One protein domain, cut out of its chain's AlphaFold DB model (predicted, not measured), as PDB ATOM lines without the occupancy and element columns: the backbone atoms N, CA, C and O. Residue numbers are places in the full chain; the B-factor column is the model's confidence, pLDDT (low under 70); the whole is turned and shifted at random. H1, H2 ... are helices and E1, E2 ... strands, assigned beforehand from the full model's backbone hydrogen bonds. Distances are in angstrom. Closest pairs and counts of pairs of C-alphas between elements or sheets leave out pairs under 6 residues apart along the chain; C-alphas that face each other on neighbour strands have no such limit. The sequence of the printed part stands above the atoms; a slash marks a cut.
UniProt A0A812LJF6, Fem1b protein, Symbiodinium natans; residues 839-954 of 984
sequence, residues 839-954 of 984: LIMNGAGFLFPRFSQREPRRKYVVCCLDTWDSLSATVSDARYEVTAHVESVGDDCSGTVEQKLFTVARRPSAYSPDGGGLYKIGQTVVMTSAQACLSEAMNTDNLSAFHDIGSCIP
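What this domain is: This is residues 839 to 954 of the 984 residues of the protein "Fem1b protein" of Symbiodinium natans (UniProt A0A812LJF6). A strongly twisted sheet of five strands, with the long hairpin E5 and E6, has the helix pair H1 and H2 at one end, while the loop of residues 907 to 920 reaches away at the other. A small second sheet, E1 and E4, packs on the larger one through E4, which comes near E5 and E6, while E1 is apart from both. The printed part has 116 residues with seven named strands, then two named helices, class mixed; the larger sheet has the order E2, E3, E7, E6, E5, and is mixed. The whole is only just compact, close to loose, with a radius of gyration of the C-alphas of 16.0 A and spans of 52 by 32 by 23 A.

How they stand to each other: E1, residues 839 to 841, is antiparallel to E4, residues 871 to 874; N 840 and O 872 are 2.8 A apart. E2, residues 846 to 848, and E3, residues 859 to 863, form a hairpin, with N 848 and O 861 at 2.7 A. E5, residues 880 to 892, E6, residues 895 to 906, and E7, residues 921 to 927, form a meander, each strand the antiparallel neighbour of the one before, in two hairpins; N 883 and O 903 are 2.9 A apart, N 902 and O 923 2.8 A. E3 and E7 are parallel, with N 862 and O 926 at 3.1 A. The closest C-alphas of E4 and E5, Thr 874 and Val 882, are 6.1 A apart. H1, residues 930 to 939, is on the larger sheet; its closest C-alpha pair with E3 is Cys 933 and Cys 863, 5.9 A. H2, residues 943 to 952, touches H1 in a helical hairpin, at a shallow tilt of 8 degrees, opposite ways; Ala 937 and Ala 945 have the closest C-alphas, 5.9 A. In both helices every O i to N i+4 pair is within hydrogen-bond range.

Where its parts are: E1 begins at C-alpha 839 (7.646, 12.958, -23.424). E5 is 34.5 A long, E6 34.6 A and E7 19.0 A. H2, 14.9 A, ends at C-alpha 952 (-11.525, 10.399, -27.272).

The domain as a whole: The C-alphas of Tyr 911 and Pro 954, the two farthest apart, are 52.8 A apart. The printed part has no cut, and the link E6 to E7 is long. The pLDDT is under 70 in 30 residues, among them 908 to 932.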
ATOM      1  N   LEU A 839       8.976  12.955 -24.013       88.06
ATOM      2  CA  LEU A 839       7.646  12.958 -23.424       88.06
ATOM      3  C   LEU A 839       7.110  11.522 -23.384       88.06
ATOM      4  O   LEU A 839       7.042  10.848 -24.412       88.06
ATOM      5  N   ILE A 840       6.731  11.063 -22.193       87.62
ATOM      6  CA  ILE A 840       6.130   9.754 -21.939       87.62
ATOM      7  C   ILE A 840       4.705   9.979 -21.455       87.62
ATOM      8  O   ILE A 840       4.467  10.664 -20.460       87.62
ATOM      9  N   MET A 841       3.758   9.368 -22.152       88.00
ATOM     10  CA  MET A 841       2.339   9.496 -21.869       88.00
ATOM     11  C   MET A 841       1.780   8.136 -21.431       88.00
ATOM     12  O   MET A 841       1.800   7.175 -22.195       88.00
ATOM     13  N   ASN A 842       1.303   8.073 -20.190       86.94
ATOM     14  CA  ASN A 842       0.822   6.896 -19.468       86.94
ATOM     15  C   ASN A 842      -0.714   6.924 -19.320       86.94
ATOM     16  O   ASN A 842      -1.238   6.782 -18.217       86.94
ATOM     17  N   GLY A 843      -1.449   7.157 -20.409       83.38
ATOM     18  CA  GLY A 843      -2.912   7.240 -20.384       83.38
ATOM     19  C   GLY A 843      -3.537   7.326 -21.774       83.38
ATOM     20  O   GLY A 843      -2.824   7.324 -22.780       83.38
ATOM     21  N   ALA A 844      -4.870   7.400 -21.823       77.50
ATOM     22  CA  ALA A 844      -5.580   7.770 -23.041       77.50
ATOM     23  C   ALA A 844      -5.219   9.225 -23.377       77.50
ATOM     24  O   ALA A 844      -5.241  10.093 -22.509       77.50
ATOM     25  N   GLY A 845      -4.768   9.463 -24.602       84.12
ATOM     26  CA  GLY A 845      -4.250  10.754 -25.036       84.12
ATOM     27  C   GLY A 845      -3.328  10.598 -26.233       84.12
ATOM     28  O   GLY A 845      -2.966   9.479 -26.595       84.12
ATOM     29  N   PHE A 846      -2.942  11.706 -26.855       84.88
ATOM     30  CA  PHE A 846      -1.828  11.737 -27.802       84.88
ATOM     31  C   PHE A 846      -1.209  13.137 -27.888       84.88
ATOM     32  O   PHE A 846      -1.842  14.144 -27.570       84.88
ATOM     33  N   LEU A 847       0.058  13.188 -28.303       85.12
ATOM     34  CA  LEU A 847       0.796  14.429 -28.537       85.12
ATOM     35  C   LEU A 847       0.626  14.872 -29.987       85.12
ATOM     36  O   LEU A 847       0.748  14.055 -30.903       85.12
ATOM     37  N   PHE A 848       0.402  16.165 -30.184       79.19
ATOM     38  CA  PHE A 848       0.260  16.792 -31.484       79.19
ATOM     39  C   PHE A 848       1.290  17.922 -31.688       79.19
ATOM     40  O   PHE A 848       1.370  18.840 -30.868       79.19
ATOM     41  N   PRO A 849       2.096  17.872 -32.764       78.38
ATOM     42  CA  PRO A 849       2.278  16.714 -33.643       78.38
ATOM     43  C   PRO A 849       2.859  15.520 -32.869       78.38
ATOM     44  O   PRO A 849       3.433  15.688 -31.790       78.38
ATOM     45  N   ARG A 850       2.731  14.314 -33.437       79.12
ATOM     46  CA  ARG A 850       3.239  13.088 -32.808       79.12
ATOM     47  C   ARG A 850       4.716  13.257 -32.460       79.12
ATOM     48  O   ARG A 850       5.514  13.663 -33.306       79.12
ATOM     49  N   PHE A 851       5.071  12.956 -31.213       75.38
ATOM     50  CA  PHE A 851       6.446  13.081 -30.744       75.38
ATOM     51  C   PHE A 851       7.386  12.248 -31.626       75.38
ATOM     52  O   PHE A 851       7.219  11.035 -31.762       75.38
ATOM     53  N   SER A 852       8.373  12.915 -32.223       74.19
ATOM     54  CA  SER A 852       9.444  12.293 -32.992       74.19
ATOM     55  C   SER A 852      10.757  12.532 -32.266       74.19
ATOM     56  O   SER A 852      11.154  13.677 -32.064       74.19
ATOM     57  N   GLN A 853      11.465  11.456 -31.917       66.12
ATOM     58  CA  GLN A 853      12.799  11.557 -31.315       66.12
ATOM     59  C   GLN A 853      13.816  12.241 -32.242       66.12
ATOM     60  O   GLN A 853      14.811  12.775 -31.766       66.12
ATOM     61  N   ARG A 854      13.581  12.221 -33.561       68.00
ATOM     62  CA  ARG A 854      14.484  12.826 -34.551       68.00
ATOM     63  C   ARG A 854      14.308  14.337 -34.674       68.00
ATOM     64  O   ARG A 854      15.253  15.023 -35.038       68.00
ATOM     65  N   GLU A 855      13.118  14.840 -34.356       73.62
ATOM     66  CA  GLU A 855      12.760  16.255 -34.468       73.62
ATOM     67  C   GLU A 855      11.995  16.697 -33.213       73.62
ATOM     68  O   GLU A 855      10.776  16.905 -33.252       73.62
ATOM     69  N   PRO A 856      12.687  16.803 -32.064       66.94
ATOM     70  CA  PRO A 856      12.065  17.283 -30.845       66.94
ATOM     71  C   PRO A 856      11.612  18.733 -31.045       66.94
ATOM     72  O   PRO A 856      12.408  19.631 -31.322       66.94
ATOM     73  N   ARG A 857      10.309  18.974 -30.901       75.06
ATOM     74  CA  ARG A 857       9.723  20.312 -30.910       75.06
ATOM     75  C   ARG A 857       9.753  20.882 -29.499       75.06
ATOM     76  O   ARG A 857       9.691  20.165 -28.509       75.06
ATOM     77  N   ARG A 858       9.835  22.208 -29.397       76.94
ATOM     78  CA  ARG A 858       9.754  22.901 -28.098       76.94
ATOM     79  C   ARG A 858       8.316  23.085 -27.617       76.94
ATOM     80  O   ARG A 858       8.122  23.420 -26.455       76.94
ATOM     81  N   LYS A 859       7.337  22.891 -28.508       79.38
ATOM     82  CA  LYS A 859       5.908  23.033 -28.237       79.38
ATOM     83  C   LYS A 859       5.152  21.810 -28.736       79.38
ATOM     84  O   LYS A 859       5.283  21.455 -29.907       79.38
ATOM     85  N   TYR A 860       4.370  21.214 -27.846       84.25
ATOM     86  CA  TYR A 860       3.422  20.153 -28.165       84.25
ATOM     87  C   TYR A 860       2.052  20.506 -27.606       84.25
ATOM     88  O   TYR A 860       1.946  21.123 -26.544       84.25
ATOM     89  N   VAL A 861       1.020  20.079 -28.319       84.00
ATOM     90  CA  VAL A 861      -0.362  20.092 -27.853       84.00
ATOM     91  C   VAL A 861      -0.695  18.685 -27.370       84.00
ATOM     92  O   VAL A 861      -0.439  17.724 -28.090       84.00
ATOM     93  N   VAL A 862      -1.227  18.530 -26.158       87.31
ATOM     94  CA  VAL A 862      -1.719  17.217 -25.702       87.31
ATOM     95  C   VAL A 862      -3.222  17.177 -25.860       87.31
ATOM     96  O   VAL A 862      -3.932  18.032 -25.331       87.31
ATOM     97  N   CYS A 863      -3.698  16.152 -26.553       85.62
ATOM     98  CA  CYS A 863      -5.110  15.924 -26.777       85.62
ATOM     99  C   CYS A 863      -5.595  14.749 -25.944       85.62
ATOM    100  O   CYS A 863      -4.911  13.733 -25.833       85.62
ATOM    101  N   CYS A 864      -6.801  14.899 -25.395       84.25
ATOM    102  CA  CYS A 864      -7.521  13.854 -24.669       84.25
ATOM    103  C   CYS A 864      -6.850  13.336 -23.390       84.25
ATOM    104  O   CYS A 864      -7.080  12.191 -23.025       84.25
ATOM    105  N   LEU A 865      -6.019  14.144 -22.734       86.38
ATOM    106  CA  LEU A 865      -5.360  13.740 -21.498       86.38
ATOM    107  C   LEU A 865      -6.337  13.825 -20.320       86.38
ATOM    108  O   LEU A 865      -6.879  14.897 -20.059       86.38
ATOM    109  N   ASP A 866      -6.521  12.726 -19.592       81.81
ATOM    110  CA  ASP A 866      -7.408  12.710 -18.419       81.81
ATOM    111  C   ASP A 866      -6.846  13.542 -17.253       81.81
ATOM    112  O   ASP A 866      -7.586  14.251 -16.573       81.81
ATOM    113  N   THR A 867      -5.532  13.457 -17.008       86.88
ATOM    114  CA  THR A 867      -4.826  14.200 -15.950       86.88
ATOM    115  C   THR A 867      -3.386  14.503 -16.359       86.88
ATOM    116  O   THR A 867      -2.758  13.726 -17.082       86.88
ATOM    117  N   TRP A 868      -2.811  15.595 -15.848       87.50
ATOM    118  CA  TRP A 868      -1.409  15.935 -16.105       87.50
ATOM    119  C   TRP A 868      -0.413  14.881 -15.624       87.50
ATOM    120  O   TRP A 868       0.687  14.818 -16.172       87.50
ATOM    121  N   ASP A 869      -0.761  14.066 -14.631       88.12
ATOM    122  CA  ASP A 869       0.111  13.008 -14.103       88.12
ATOM    123  C   ASP A 869       0.349  11.894 -15.124       88.12
ATOM    124  O   ASP A 869       1.420  11.287 -15.152       88.12
ATOM    125  N   SER A 870      -0.597  11.706 -16.048       88.81
ATOM    126  CA  SER A 870      -0.450  10.807 -17.191       88.81
ATOM    127  C   SER A 870       0.582  11.305 -18.206       88.81
ATOM    128  O   SER A 870       0.950  10.547 -19.095       88.81
ATOM    129  N   LEU A 871       1.080  12.542 -18.105       90.62
ATOM    130  CA  LEU A 871       2.158  13.058 -18.946       90.62
ATOM    131  C   LEU A 871       3.409  13.342 -18.112       90.62
ATOM    132  O   LEU A 871       3.464  14.269 -17.300       90.62
ATOM    133  N   SER A 872       4.454  12.576 -18.378       90.56
ATOM    134  CA  SER A 872       5.775  12.725 -17.778       90.56
ATOM    135  C   SER A 872       6.815  12.980 -18.861       90.56
ATOM    136  O   SER A 872       6.545  12.857 -20.054       90.56
ATOM    137  N   ALA A 873       8.015  13.364 -18.450       89.62
ATOM    138  CA  ALA A 873       9.127  13.524 -19.363       89.62
ATOM    139  C   ALA A 873      10.385  12.940 -18.737       89.62
ATOM    140  O   ALA A 873      10.625  13.086 -17.538       89.62
ATOM    141  N   THR A 874      11.187  12.281 -19.557       89.56
ATOM    142  CA  THR A 874      12.486  11.736 -19.171       89.56
ATOM    143  C   THR A 874      13.557  12.276 -20.103       89.56
ATOM    144  O   THR A 874      13.272  12.867 -21.138       89.56
ATOM    145  N   VAL A 875      14.817  12.119 -19.735       87.62
ATOM    146  CA  VAL A 875      15.964  12.476 -20.572       87.62
ATOM    147  C   VAL A 875      16.886  11.273 -20.624       87.62
ATOM    148  O   VAL A 875      17.007  10.540 -19.643       87.62
ATOM    149  N   SER A 876      17.508  11.044 -21.778       80.69
ATOM    150  CA  SER A 876      18.405   9.902 -21.992       80.69
ATOM    151  C   SER A 876      19.672   9.974 -21.135       80.69
ATOM    152  O   SER A 876      20.277   8.947 -20.835       80.69
ATOM    153  N   ASP A 877      20.070  11.177 -20.720       79.00
ATOM    154  CA  ASP A 877      21.240  11.416 -19.886       79.00
ATOM    155  C   ASP A 877      20.842  11.558 -18.410       79.00
ATOM    156  O   ASP A 877      20.227  12.544 -18.006       79.00
ATOM    157  N   ALA A 878      21.243  10.584 -17.588       80.75
ATOM    158  CA  ALA A 878      20.903  10.497 -16.165       80.75
ATOM    159  C   ALA A 878      21.415  11.670 -15.301       80.75
ATOM    160  O   ALA A 878      21.033  11.796 -14.134       80.75
ATOM    161  N   ARG A 879      22.300  12.516 -15.844       77.56
ATOM    162  CA  ARG A 879      22.771  13.738 -15.174       77.56
ATOM    163  C   ARG A 879      21.799  14.892 -15.310       77.56
ATOM    164  O   ARG A 879      21.990  15.904 -14.644       77.56
ATOM    165  N   TYR A 880      20.802  14.764 -16.166       83.62
ATOM    166  CA  TYR A 880      19.733  15.728 -16.299       83.62
ATOM    167  C   TYR A 880      18.485  15.174 -15.619       83.62
ATOM    168  O   TYR A 880      18.225  13.973 -15.594       83.62
ATOM    169  N   GLU A 881      17.725  16.070 -15.019       87.50
ATOM    170  CA  GLU A 881      16.396  15.806 -14.514       87.50
ATOM    171  C   GLU A 881      15.409  16.694 -15.244       87.50
ATOM    172  O   GLU A 881      15.718  17.819 -15.643       87.50
ATOM    173  N   VAL A 882      14.210  16.165 -15.435       87.50
ATOM    174  CA  VAL A 882      13.119  16.949 -15.984       87.50
ATOM    175  C   VAL A 882      12.237  17.358 -14.825       87.50
ATOM    176  O   VAL A 882      11.650  16.517 -14.149       87.50
ATOM    177  N   THR A 883      12.166  18.658 -14.588       88.44
ATOM    178  CA  THR A 883      11.218  19.245 -13.644       88.44
ATOM    179  C   THR A 883       9.996  19.687 -14.430       88.44
ATOM    180  O   THR A 883      10.127  20.308 -15.481       88.44
ATOM    181  N   ALA A 884       8.805  19.322 -13.969       89.31
ATOM    182  CA  ALA A 884       7.563  19.729 -14.608       89.31
ATOM    183  C   ALA A 884       6.840  20.736 -13.717       89.31
ATOM    184  O   ALA A 884       6.672  20.489 -12.524       89.31
ATOM    185  N   HIS A 885       6.400  21.849 -14.292       87.88
ATOM    186  CA  HIS A 885       5.562  22.828 -13.606       87.88
ATOM    187  C   HIS A 885       4.296  23.071 -14.422       87.88
ATOM    188  O   HIS A 885       4.384  23.252 -15.634       87.88
ATOM    189  N   VAL A 886       3.130  23.016 -13.779       89.19
ATOM    190  CA  VAL A 886       1.846  23.330 -14.415       89.19
ATOM    191  C   VAL A 886       1.514  24.781 -14.095       89.19
ATOM    192  O   VAL A 886       1.423  25.148 -12.927       89.19
ATOM    193  N   GLU A 887       1.353  25.593 -15.130       88.19
ATOM    194  CA  GLU A 887       0.975  27.000 -15.048       88.19
ATOM    195  C   GLU A 887      -0.392  27.190 -15.718       88.19
ATOM    196  O   GLU A 887      -0.653  26.625 -16.783       88.19
ATOM    197  N   SER A 888      -1.270  27.991 -15.114       84.25
ATOM    198  CA  SER A 888      -2.504  28.440 -15.769       84.25
ATOM    199  C   SER A 888      -2.167  29.604 -16.702       84.25
ATOM    200  O   SER A 888      -1.613  30.612 -16.264       84.25
ATOM    201  N   VAL A 889      -2.453  29.449 -17.994       80.38
ATOM    202  CA  VAL A 889      -2.131  30.440 -19.038       80.38
ATOM    203  C   VAL A 889      -3.268  31.458 -19.212       80.38
ATOM    204  O   VAL A 889      -3.043  32.557 -19.715       80.38
ATOM    205  N   GLY A 890      -4.479  31.119 -18.760       80.00
ATOM    206  CA  GLY A 890      -5.674  31.963 -18.804       80.00
ATOM    207  C   GLY A 890      -6.951  31.131 -18.919       80.00
ATOM    208  O   GLY A 890      -6.888  29.905 -18.934       80.00
ATOM    209  N   ASP A 891      -8.100  31.796 -19.036       75.19
ATOM    210  CA  ASP A 891      -9.395  31.158 -19.301       75.19
ATOM    211  C   ASP A 891      -9.764  31.304 -20.782       75.19
ATOM    212  O   ASP A 891      -9.688  32.401 -21.344       75.19
ATOM    213  N   ASP A 892     -10.185  30.215 -21.422       70.69
ATOM    214  CA  ASP A 892     -10.853  30.251 -22.720       70.69
ATOM    215  C   ASP A 892     -12.375  30.061 -22.562       70.69
ATOM    216  O   ASP A 892     -12.904  29.867 -21.467       70.69
ATOM    217  N   CYS A 893     -13.121  30.114 -23.672       61.03
ATOM    218  CA  CYS A 893     -14.580  29.924 -23.656       61.03
ATOM    219  C   CYS A 893     -15.020  28.513 -23.196       61.03
ATOM    220  O   CYS A 893     -16.219  28.253 -23.084       61.03
ATOM    221  N   SER A 894     -14.075  27.595 -22.975       60.75
ATOM    222  CA  SER A 894     -14.273  26.201 -22.579       60.75
ATOM    223  C   SER A 894     -13.669  25.828 -21.212       60.75
ATOM    224  O   SER A 894     -13.977  24.741 -20.721       60.75
ATOM    225  N   GLY A 895     -12.892  26.712 -20.573       71.94
ATOM    226  CA  GLY A 895     -12.331  26.543 -19.228       71.94
ATOM    227  C   GLY A 895     -10.924  27.134 -19.064       71.94
ATOM    228  O   GLY A 895     -10.396  27.784 -19.961       71.94
ATOM    229  N   THR A 896     -10.302  26.887 -17.909       73.06
ATOM    230  CA  THR A 896      -8.899  27.239 -17.637       73.06
ATOM    231  C   THR A 896      -7.963  26.470 -18.572       73.06
ATOM    232  O   THR A 896      -7.931  25.237 -18.549       73.06
ATOM    233  N   VAL A 897      -7.168  27.184 -19.368       76.62
ATOM    234  CA  VAL A 897      -6.087  26.621 -20.181       76.62
ATOM    235  C   VAL A 897      -4.862  26.447 -19.294       76.62
ATOM    236  O   VAL A 897      -4.281  27.415 -18.799       76.62
ATOM    237  N   GLU A 898      -4.454  25.199 -19.105       81.56
ATOM    238  CA  GLU A 898      -3.254  24.853 -18.354       81.56
ATOM    239  C   GLU A 898      -2.113  24.467 -19.301       81.56
ATOM    240  O   GLU A 898      -2.303  23.883 -20.372       81.56
ATOM    241  N   GLN A 899      -0.891  24.764 -18.884       86.69
ATOM    242  CA  GLN A 899       0.327  24.426 -19.598       86.69
ATOM    243  C   GLN A 899       1.294  23.738 -18.644       86.69
ATOM    244  O   GLN A 899       1.654  24.292 -17.612       86.69
ATOM    245  N   LYS A 900       1.780  22.553 -19.020       86.94
ATOM    246  CA  LYS A 900       2.835  21.842 -18.299       86.94
ATOM    247  C   LYS A 900       4.179  22.106 -18.968       86.94
ATOM    248  O   LYS A 900       4.466  21.635 -20.070       86.94
ATOM    249  N   LEU A 901       5.012  22.892 -18.299       86.69
ATOM    250  CA  LEU A 901       6.370  23.213 -18.712       86.69
ATOM    251  C   LEU A 901       7.338  22.155 -18.179       86.69
ATOM    252  O   LEU A 901       7.548  22.049 -16.973       86.69
ATOM    253  N   PHE A 902       7.961  21.400 -19.078       86.38
ATOM    254  CA  PHE A 902       9.034  20.462 -18.767       86.38
ATOM    255  C   PHE A 902      10.381  21.164 -18.905       86.38
ATOM    256  O   PHE A 902      10.874  21.388 -20.006       86.38
ATOM    257  N   THR A 903      10.992  21.520 -17.784       84.88
ATOM    258  CA  THR A 903      12.322  22.122 -17.749       84.88
ATOM    259  C   THR A 903      13.366  21.041 -17.537       84.88
ATOM    260  O   THR A 903      13.417  20.410 -16.479       84.88
ATOM    261  N   VAL A 904      14.220  20.845 -18.541       83.00
ATOM    262  CA  VAL A 904      15.394  19.981 -18.411       83.00
ATOM    263  C   VAL A 904      16.474  20.764 -17.677       83.00
ATOM    264  O   VAL A 904      17.020  21.731 -18.213       83.00
ATOM    265  N   ALA A 905      16.765  20.343 -16.452       81.62
ATOM    266  CA  ALA A 905      17.814  20.898 -15.616       81.62
ATOM    267  C   ALA A 905      18.909  19.857 -15.404       81.62
ATOM    268  O   ALA A 905      18.651  18.660 -15.309       81.62
ATOM    269  N   ARG A 906      20.164  20.293 -15.338       77.94
ATOM    270  CA  ARG A 906      21.251  19.399 -14.932       77.94
ATOM    271  C   ARG A 906      21.122  19.166 -13.428       77.94
ATOM    272  O   ARG A 906      21.106  20.137 -12.677       77.94
ATOM    273  N   ARG A 907      21.070  17.904 -12.994       77.75
ATOM    274  CA  ARG A 907      21.113  17.554 -11.571       77.75
ATOM    275  C   ARG A 907      22.359  18.185 -10.950       77.75
ATOM    276  O   ARG A 907      23.437  18.086 -11.553       77.75
ATOM    277  N   PRO A 908      22.254  18.813  -9.769       69.44
ATOM    278  CA  PRO A 908      23.427  19.292  -9.057       69.44
ATOM    279  C   PRO A 908      24.344  18.093  -8.792       69.44
ATOM    280  O   PRO A 908      23.978  17.151  -8.093       69.44
ATOM    281  N   SER A 909      25.521  18.081  -9.422       62.56
ATOM    282  CA  SER A 909      26.530  17.073  -9.116       62.56
ATOM    283  C   SER A 909      27.272  17.502  -7.854       62.56
ATOM    284  O   SER A 909      27.505  18.692  -7.642       62.56
ATOM    285  N   ALA A 910      27.724  16.534  -7.054       49.00
ATOM    286  CA  ALA A 910      28.555  16.786  -5.872       49.00
ATOM    287  C   ALA A 910      29.846  17.590  -6.171       49.00
ATOM    288  O   ALA A 910      30.500  18.067  -5.253       49.00
ATOM    289  N   TYR A 911      30.202  17.756  -7.451       50.16
ATOM    290  CA  TYR A 911      31.432  18.392  -7.926       50.16
ATOM    291  C   TYR A 911      31.253  19.816  -8.472       50.16
ATOM    292  O   TYR A 911      32.235  20.423  -8.888       50.16
ATOM    293  N   SER A 912      30.036  20.370  -8.483       53.12
ATOM    294  CA  SER A 912      29.812  21.783  -8.820       53.12
ATOM    295  C   SER A 912      28.796  22.400  -7.855       53.12
ATOM    296  O   SER A 912      27.615  22.525  -8.194       53.12
ATOM    297  N   PRO A 913      29.232  22.751  -6.629       51.84
ATOM    298  CA  PRO A 913      28.349  23.277  -5.586       51.84
ATOM    299  C   PRO A 913      27.680  24.615  -5.962       51.84
ATOM    300  O   PRO A 913      26.619  24.929  -5.432       51.84
ATOM    301  N   ASP A 914      28.214  25.350  -6.947       51.62
ATOM    302  CA  ASP A 914      27.804  26.735  -7.245       51.62
ATOM    303  C   ASP A 914      26.950  26.909  -8.523       51.62
ATOM    304  O   ASP A 914      26.871  28.012  -9.087       51.62
ATOM    305  N   GLY A 915      26.324  25.837  -9.033       54.78
ATOM    306  CA  GLY A 915      25.823  25.820 -10.418       54.78
ATOM    307  C   GLY A 915      24.473  25.168 -10.726       54.78
ATOM    308  O   GLY A 915      24.194  24.965 -11.907       54.78
ATOM    309  N   GLY A 916      23.616  24.867  -9.744       49.22
ATOM    310  CA  GLY A 916      22.340  24.144  -9.947       49.22
ATOM    311  C   GLY A 916      21.261  24.824 -10.817       49.22
ATOM    312  O   GLY A 916      20.157  24.306 -10.922       49.22
ATOM    313  N   GLY A 917      21.537  25.977 -11.441       50.94
ATOM    314  CA  GLY A 917      20.539  26.773 -12.175       50.94
ATOM    315  C   GLY A 917      20.823  27.030 -13.658       50.94
ATOM    316  O   GLY A 917      20.062  27.755 -14.290       50.94
ATOM    317  N   LEU A 918      21.913  26.498 -14.221       54.22
ATOM    318  CA  LEU A 918      22.473  27.010 -15.486       54.22
ATOM    319  C   LEU A 918      21.905  26.388 -16.770       54.22
ATOM    320  O   LEU A 918      22.237  26.841 -17.861       54.22
ATOM    321  N   TYR A 919      21.020  25.400 -16.654       59.12
ATOM    322  CA  TYR A 919      20.271  24.867 -17.789       59.12
ATOM    323  C   TYR A 919      18.798  24.891 -17.442       59.12
ATOM    324  O   TYR A 919      18.322  24.067 -16.669       59.12
ATOM    325  N   LYS A 920      18.079  25.857 -18.002       57.69
ATOM    326  CA  LYS A 920      16.626  25.806 -18.070       57.69
ATOM    327  C   LYS A 920      16.248  25.952 -19.527       57.69
ATOM    328  O   LYS A 920      16.044  27.060 -20.011       57.69
ATOM    329  N   ILE A 921      16.200  24.832 -20.237       58.28
ATOM    330  CA  ILE A 921      15.442  24.799 -21.484       58.28
ATOM    331  C   ILE A 921      14.111  24.150 -21.153       58.28
ATOM    332  O   ILE A 921      14.039  22.965 -20.830       58.28
ATOM    333  N   GLY A 922      13.073  24.982 -21.168       59.16
ATOM    334  CA  GLY A 922      11.696  24.538 -21.075       59.16
ATOM    335  C   GLY A 922      11.253  23.975 -22.420       59.16
ATOM    336  O   GLY A 922      11.283  24.676 -23.431       59.16
ATOM    337  N   GLN A 923      10.844  22.715 -22.439       62.41
ATOM    338  CA  GLN A 923       9.880  22.232 -23.411       62.41
ATOM    339  C   GLN A 923       8.492  22.537 -22.868       62.41
ATOM    340  O   GLN A 923       8.134  22.153 -21.756       62.41
ATOM    341  N   THR A 924       7.711  23.265 -23.647       61.97
ATOM    342  CA  THR A 924       6.379  23.694 -23.260       61.97
ATOM    343  C   THR A 924       5.360  22.727 -23.832       61.97
ATOM    344  O   THR A 924       5.282  22.559 -25.047       61.97
ATOM    345  N   VAL A 925       4.553  22.107 -22.981       65.50
ATOM    346  CA  VAL A 925       3.426  21.300 -23.438       65.50
ATOM    347  C   VAL A 925       2.138  21.966 -22.984       65.50
ATOM    348  O   VAL A 925       1.915  22.160 -21.793       65.50
ATOM    349  N   VAL A 926       1.305  22.359 -23.942       68.94
ATOM    350  CA  VAL A 926       0.046  23.064 -23.677       68.94
ATOM    351  C   VAL A 926      -1.086  22.045 -23.735       68.94
ATOM    352  O   VAL A 926      -1.206  21.312 -24.721       68.94
ATOM    353  N   MET A 927      -1.910  21.976 -22.687       64.44
ATOM    354  CA  MET A 927      -3.170  21.247 -22.769       64.44
ATOM    355  C   MET A 927      -4.185  22.197 -23.369       64.44
ATOM    356  O   MET A 927      -4.460  23.264 -22.828       64.44
ATOM    357  N   THR A 928      -4.733  21.806 -24.506       65.00
ATOM    358  CA  THR A 928      -5.803  22.562 -25.139       65.00
ATOM    359  C   THR A 928      -7.087  21.755 -25.049       65.00
ATOM    360  O   THR A 928      -7.047  20.523 -25.083       65.00
ATOM    361  N   SER A 929      -8.236  22.425 -24.952       66.00
ATOM    362  CA  SER A 929      -9.534  21.748 -24.986       66.00
ATOM    363  C   SER A 929      -9.664  20.864 -26.237       66.00
ATOM    364  O   SER A 929      -9.011  21.099 -27.258       66.00
ATOM    365  N   ALA A 930     -10.532  19.845 -26.202       66.56
ATOM    366  CA  ALA A 930     -10.758  18.963 -27.357       66.56
ATOM    367  C   ALA A 930     -11.098  19.745 -28.646       66.56
ATOM    368  O   ALA A 930     -10.773  19.304 -29.745       66.56
ATOM    369  N   GLN A 931     -11.707  20.926 -28.503       68.38
ATOM    370  CA  GLN A 931     -12.011  21.844 -29.598       68.38
ATOM    371  C   GLN A 931     -10.760  22.522 -30.172       68.38
ATOM    372  O   GLN A 931     -10.634  22.629 -31.388       68.38
ATOM    373  N   ALA A 932      -9.822  22.945 -29.328       69.50
ATOM    374  CA  ALA A 932      -8.561  23.529 -29.772       69.50
ATOM    375  C   ALA A 932      -7.615  22.473 -30.375       69.50
ATOM    376  O   ALA A 932      -6.998  22.734 -31.403       69.50
ATOM    377  N   CYS A 933      -7.614  21.244 -29.849       76.81
ATOM    378  CA  CYS A 933      -6.977  20.095 -30.501       76.81
ATOM    379  C   CYS A 933      -7.527  19.841 -31.909       76.81
ATOM    380  O   CYS A 933      -6.767  19.589 -32.843       76.81
ATOM    381  N   LEU A 934      -8.852  19.923 -32.066       75.81
ATOM    382  CA  LEU A 934      -9.519  19.754 -33.355       75.81
ATOM    383  C   LEU A 934      -9.165  20.891 -34.319       75.81
ATOM    384  O   LEU A 934      -8.858  20.625 -35.476       75.81
ATOM    385  N   SER A 935      -9.157  22.135 -33.833       75.38
ATOM    386  CA  SER A 935      -8.756  23.302 -34.621       75.38
ATOM    387  C   SER A 935      -7.308  23.193 -35.095       75.38
ATOM    388  O   SER A 935      -7.030  23.483 -36.252       75.38
ATOM    389  N   GLU A 936      -6.389  22.752 -34.235       78.50
ATOM    390  CA  GLU A 936      -4.979  22.605 -34.596       78.50
ATOM    391  C   GLU A 936      -4.773  21.459 -35.596       78.50
ATOM    392  O   GLU A 936      -4.034  21.609 -36.570       78.50
ATOM    393  N   ALA A 937      -5.483  20.339 -35.420       77.81
ATOM    394  CA  ALA A 937      -5.481  19.231 -36.374       77.81
ATOM    395  C   ALA A 937      -6.042  19.642 -37.750       77.81
ATOM    396  O   ALA A 937      -5.513  19.202 -38.769       77.81
ATOM    397  N   MET A 938      -7.068  20.504 -37.785       78.25
ATOM    398  CA  MET A 938      -7.617  21.076 -39.023       78.25
ATOM    399  C   MET A 938      -6.638  22.052 -39.684       78.25
ATOM    400  O   MET A 938      -6.394  21.949 -40.880       78.25
ATOM    401  N   ASN A 939      -6.033  22.955 -38.909       76.19
ATOM    402  CA  ASN A 939      -5.079  23.947 -39.419       76.19
ATOM    403  C   ASN A 939      -3.813  23.314 -40.015       76.19
ATOM    404  O   ASN A 939      -3.153  23.914 -40.859       76.19
ATOM    405  N   THR A 940      -3.457  22.113 -39.561       77.44
ATOM    406  CA  THR A 940      -2.272  21.368 -40.010       77.44
ATOM    407  C   THR A 940      -2.599  20.215 -40.962       77.44
ATOM    408  O   THR A 940      -1.695  19.460 -41.318       77.44
ATOM    409  N   ASP A 941      -3.870  20.077 -41.357       78.75
ATOM    410  CA  ASP A 941      -4.392  19.041 -42.259       78.75
ATOM    411  C   ASP A 941      -3.983  17.603 -41.865       78.75
ATOM    412  O   ASP A 941      -3.612  16.763 -42.688       78.75
ATOM    413  N   ASN A 942      -4.000  17.296 -40.560       80.56
ATOM    414  CA  ASN A 942      -3.576  15.991 -40.049       80.56
ATOM    415  C   ASN A 942      -4.767  15.055 -39.792       80.56
ATOM    416  O   ASN A 942      -5.275  14.931 -38.673       80.56
ATOM    417  N   LEU A 943      -5.160  14.330 -40.841       79.12
ATOM    418  CA  LEU A 943      -6.243  13.336 -40.839       79.12
ATOM    419  C   LEU A 943      -6.143  12.286 -39.715       79.12
ATOM    420  O   LEU A 943      -7.168  11.866 -39.177       79.12
ATOM    421  N   SER A 944      -4.929  11.876 -39.327       78.69
ATOM    422  CA  SER A 944      -4.739  10.891 -38.249       78.69
ATOM    423  C   SER A 944      -5.093  11.461 -36.874       78.69
ATOM    424  O   SER A 944      -5.835  10.834 -36.122       78.69
ATOM    425  N   ALA A 945      -4.679  12.701 -36.594       77.69
ATOM    426  CA  ALA A 945      -5.055  13.390 -35.367       77.69
ATOM    427  C   ALA A 945      -6.567  13.644 -35.310       77.69
ATOM    428  O   ALA A 945      -7.170  13.510 -34.252       77.69
ATOM    429  N   PHE A 946      -7.204  13.932 -36.448       77.25
ATOM    430  CA  PHE A 946      -8.659  14.089 -36.523       77.25
ATOM    431  C   PHE A 946      -9.405  12.813 -36.093       77.25
ATOM    432  O   PHE A 946     -10.365  12.872 -35.318       77.25
ATOM    433  N   HIS A 947      -8.937  11.650 -36.557       78.19
ATOM    434  CA  HIS A 947      -9.485  10.350 -36.171       78.19
ATOM    435  C   HIS A 947      -9.264  10.055 -34.678       78.19
ATOM    436  O   HIS A 947     -10.203   9.666 -33.976       78.19
ATOM    437  N   ASP A 948      -8.053  10.305 -34.177       80.00
ATOM    438  CA  ASP A 948      -7.691  10.057 -32.781       80.00
ATOM    439  C   ASP A 948      -8.504  10.948 -31.821       80.00
ATOM    440  O   ASP A 948      -9.065  10.437 -30.851       80.00
ATOM    441  N   ILE A 949      -8.715  12.234 -32.141       79.69
ATOM    442  CA  ILE A 949      -9.594  13.148 -31.371       79.69
ATOM    443  C   ILE A 949     -11.032  12.628 -31.347       79.69
ATOM    444  O   ILE A 949     -11.690  12.647 -30.303       79.69
ATOM    445  N   GLY A 950     -11.522  12.137 -32.488       72.19
ATOM    446  CA  GLY A 950     -12.855  11.551 -32.602       72.19
ATOM    447  C   GLY A 950     -13.057  10.358 -31.667       72.19
ATOM    448  O   GLY A 950     -14.148  10.189 -31.123       72.19
ATOM    449  N   SER A 951     -12.013   9.561 -31.427       74.69
ATOM    450  CA  SER A 951     -12.073   8.406 -30.524       74.69
ATOM    451  C   SER A 951     -12.178   8.800 -29.044       74.69
ATOM    452  O   SER A 951     -12.886   8.132 -28.287       74.69
ATOM    453  N   CYS A 952     -11.573   9.925 -28.655       72.44
ATOM    454  CA  CYS A 952     -11.525  10.399 -27.272       72.44
ATOM    455  C   CYS A 952     -12.819  11.040 -26.762       72.44
ATOM    456  O   CYS A 952     -13.060  11.098 -25.559       72.44
ATOM    457  N   ILE A 953     -13.640  11.599 -27.656       70.25
ATOM    458  CA  ILE A 953     -14.871  12.285 -27.258       70.25
ATOM    459  C   ILE A 953     -15.944  11.216 -26.982       70.25
ATOM    460  O   ILE A 953     -16.239  10.427 -27.887       70.25
ATOM    461  N   PRO A 954     -16.579  11.172 -25.792       70.56
ATOM    462  CA  PRO A 954     -17.670  10.239 -25.508       70.56
ATOM    463  C   PRO A 954     -18.769  10.327 -26.575       70.56
ATOM    464  O   PRO A 954     -19.108  11.426 -27.022       70.56
TER     465      PRO A 954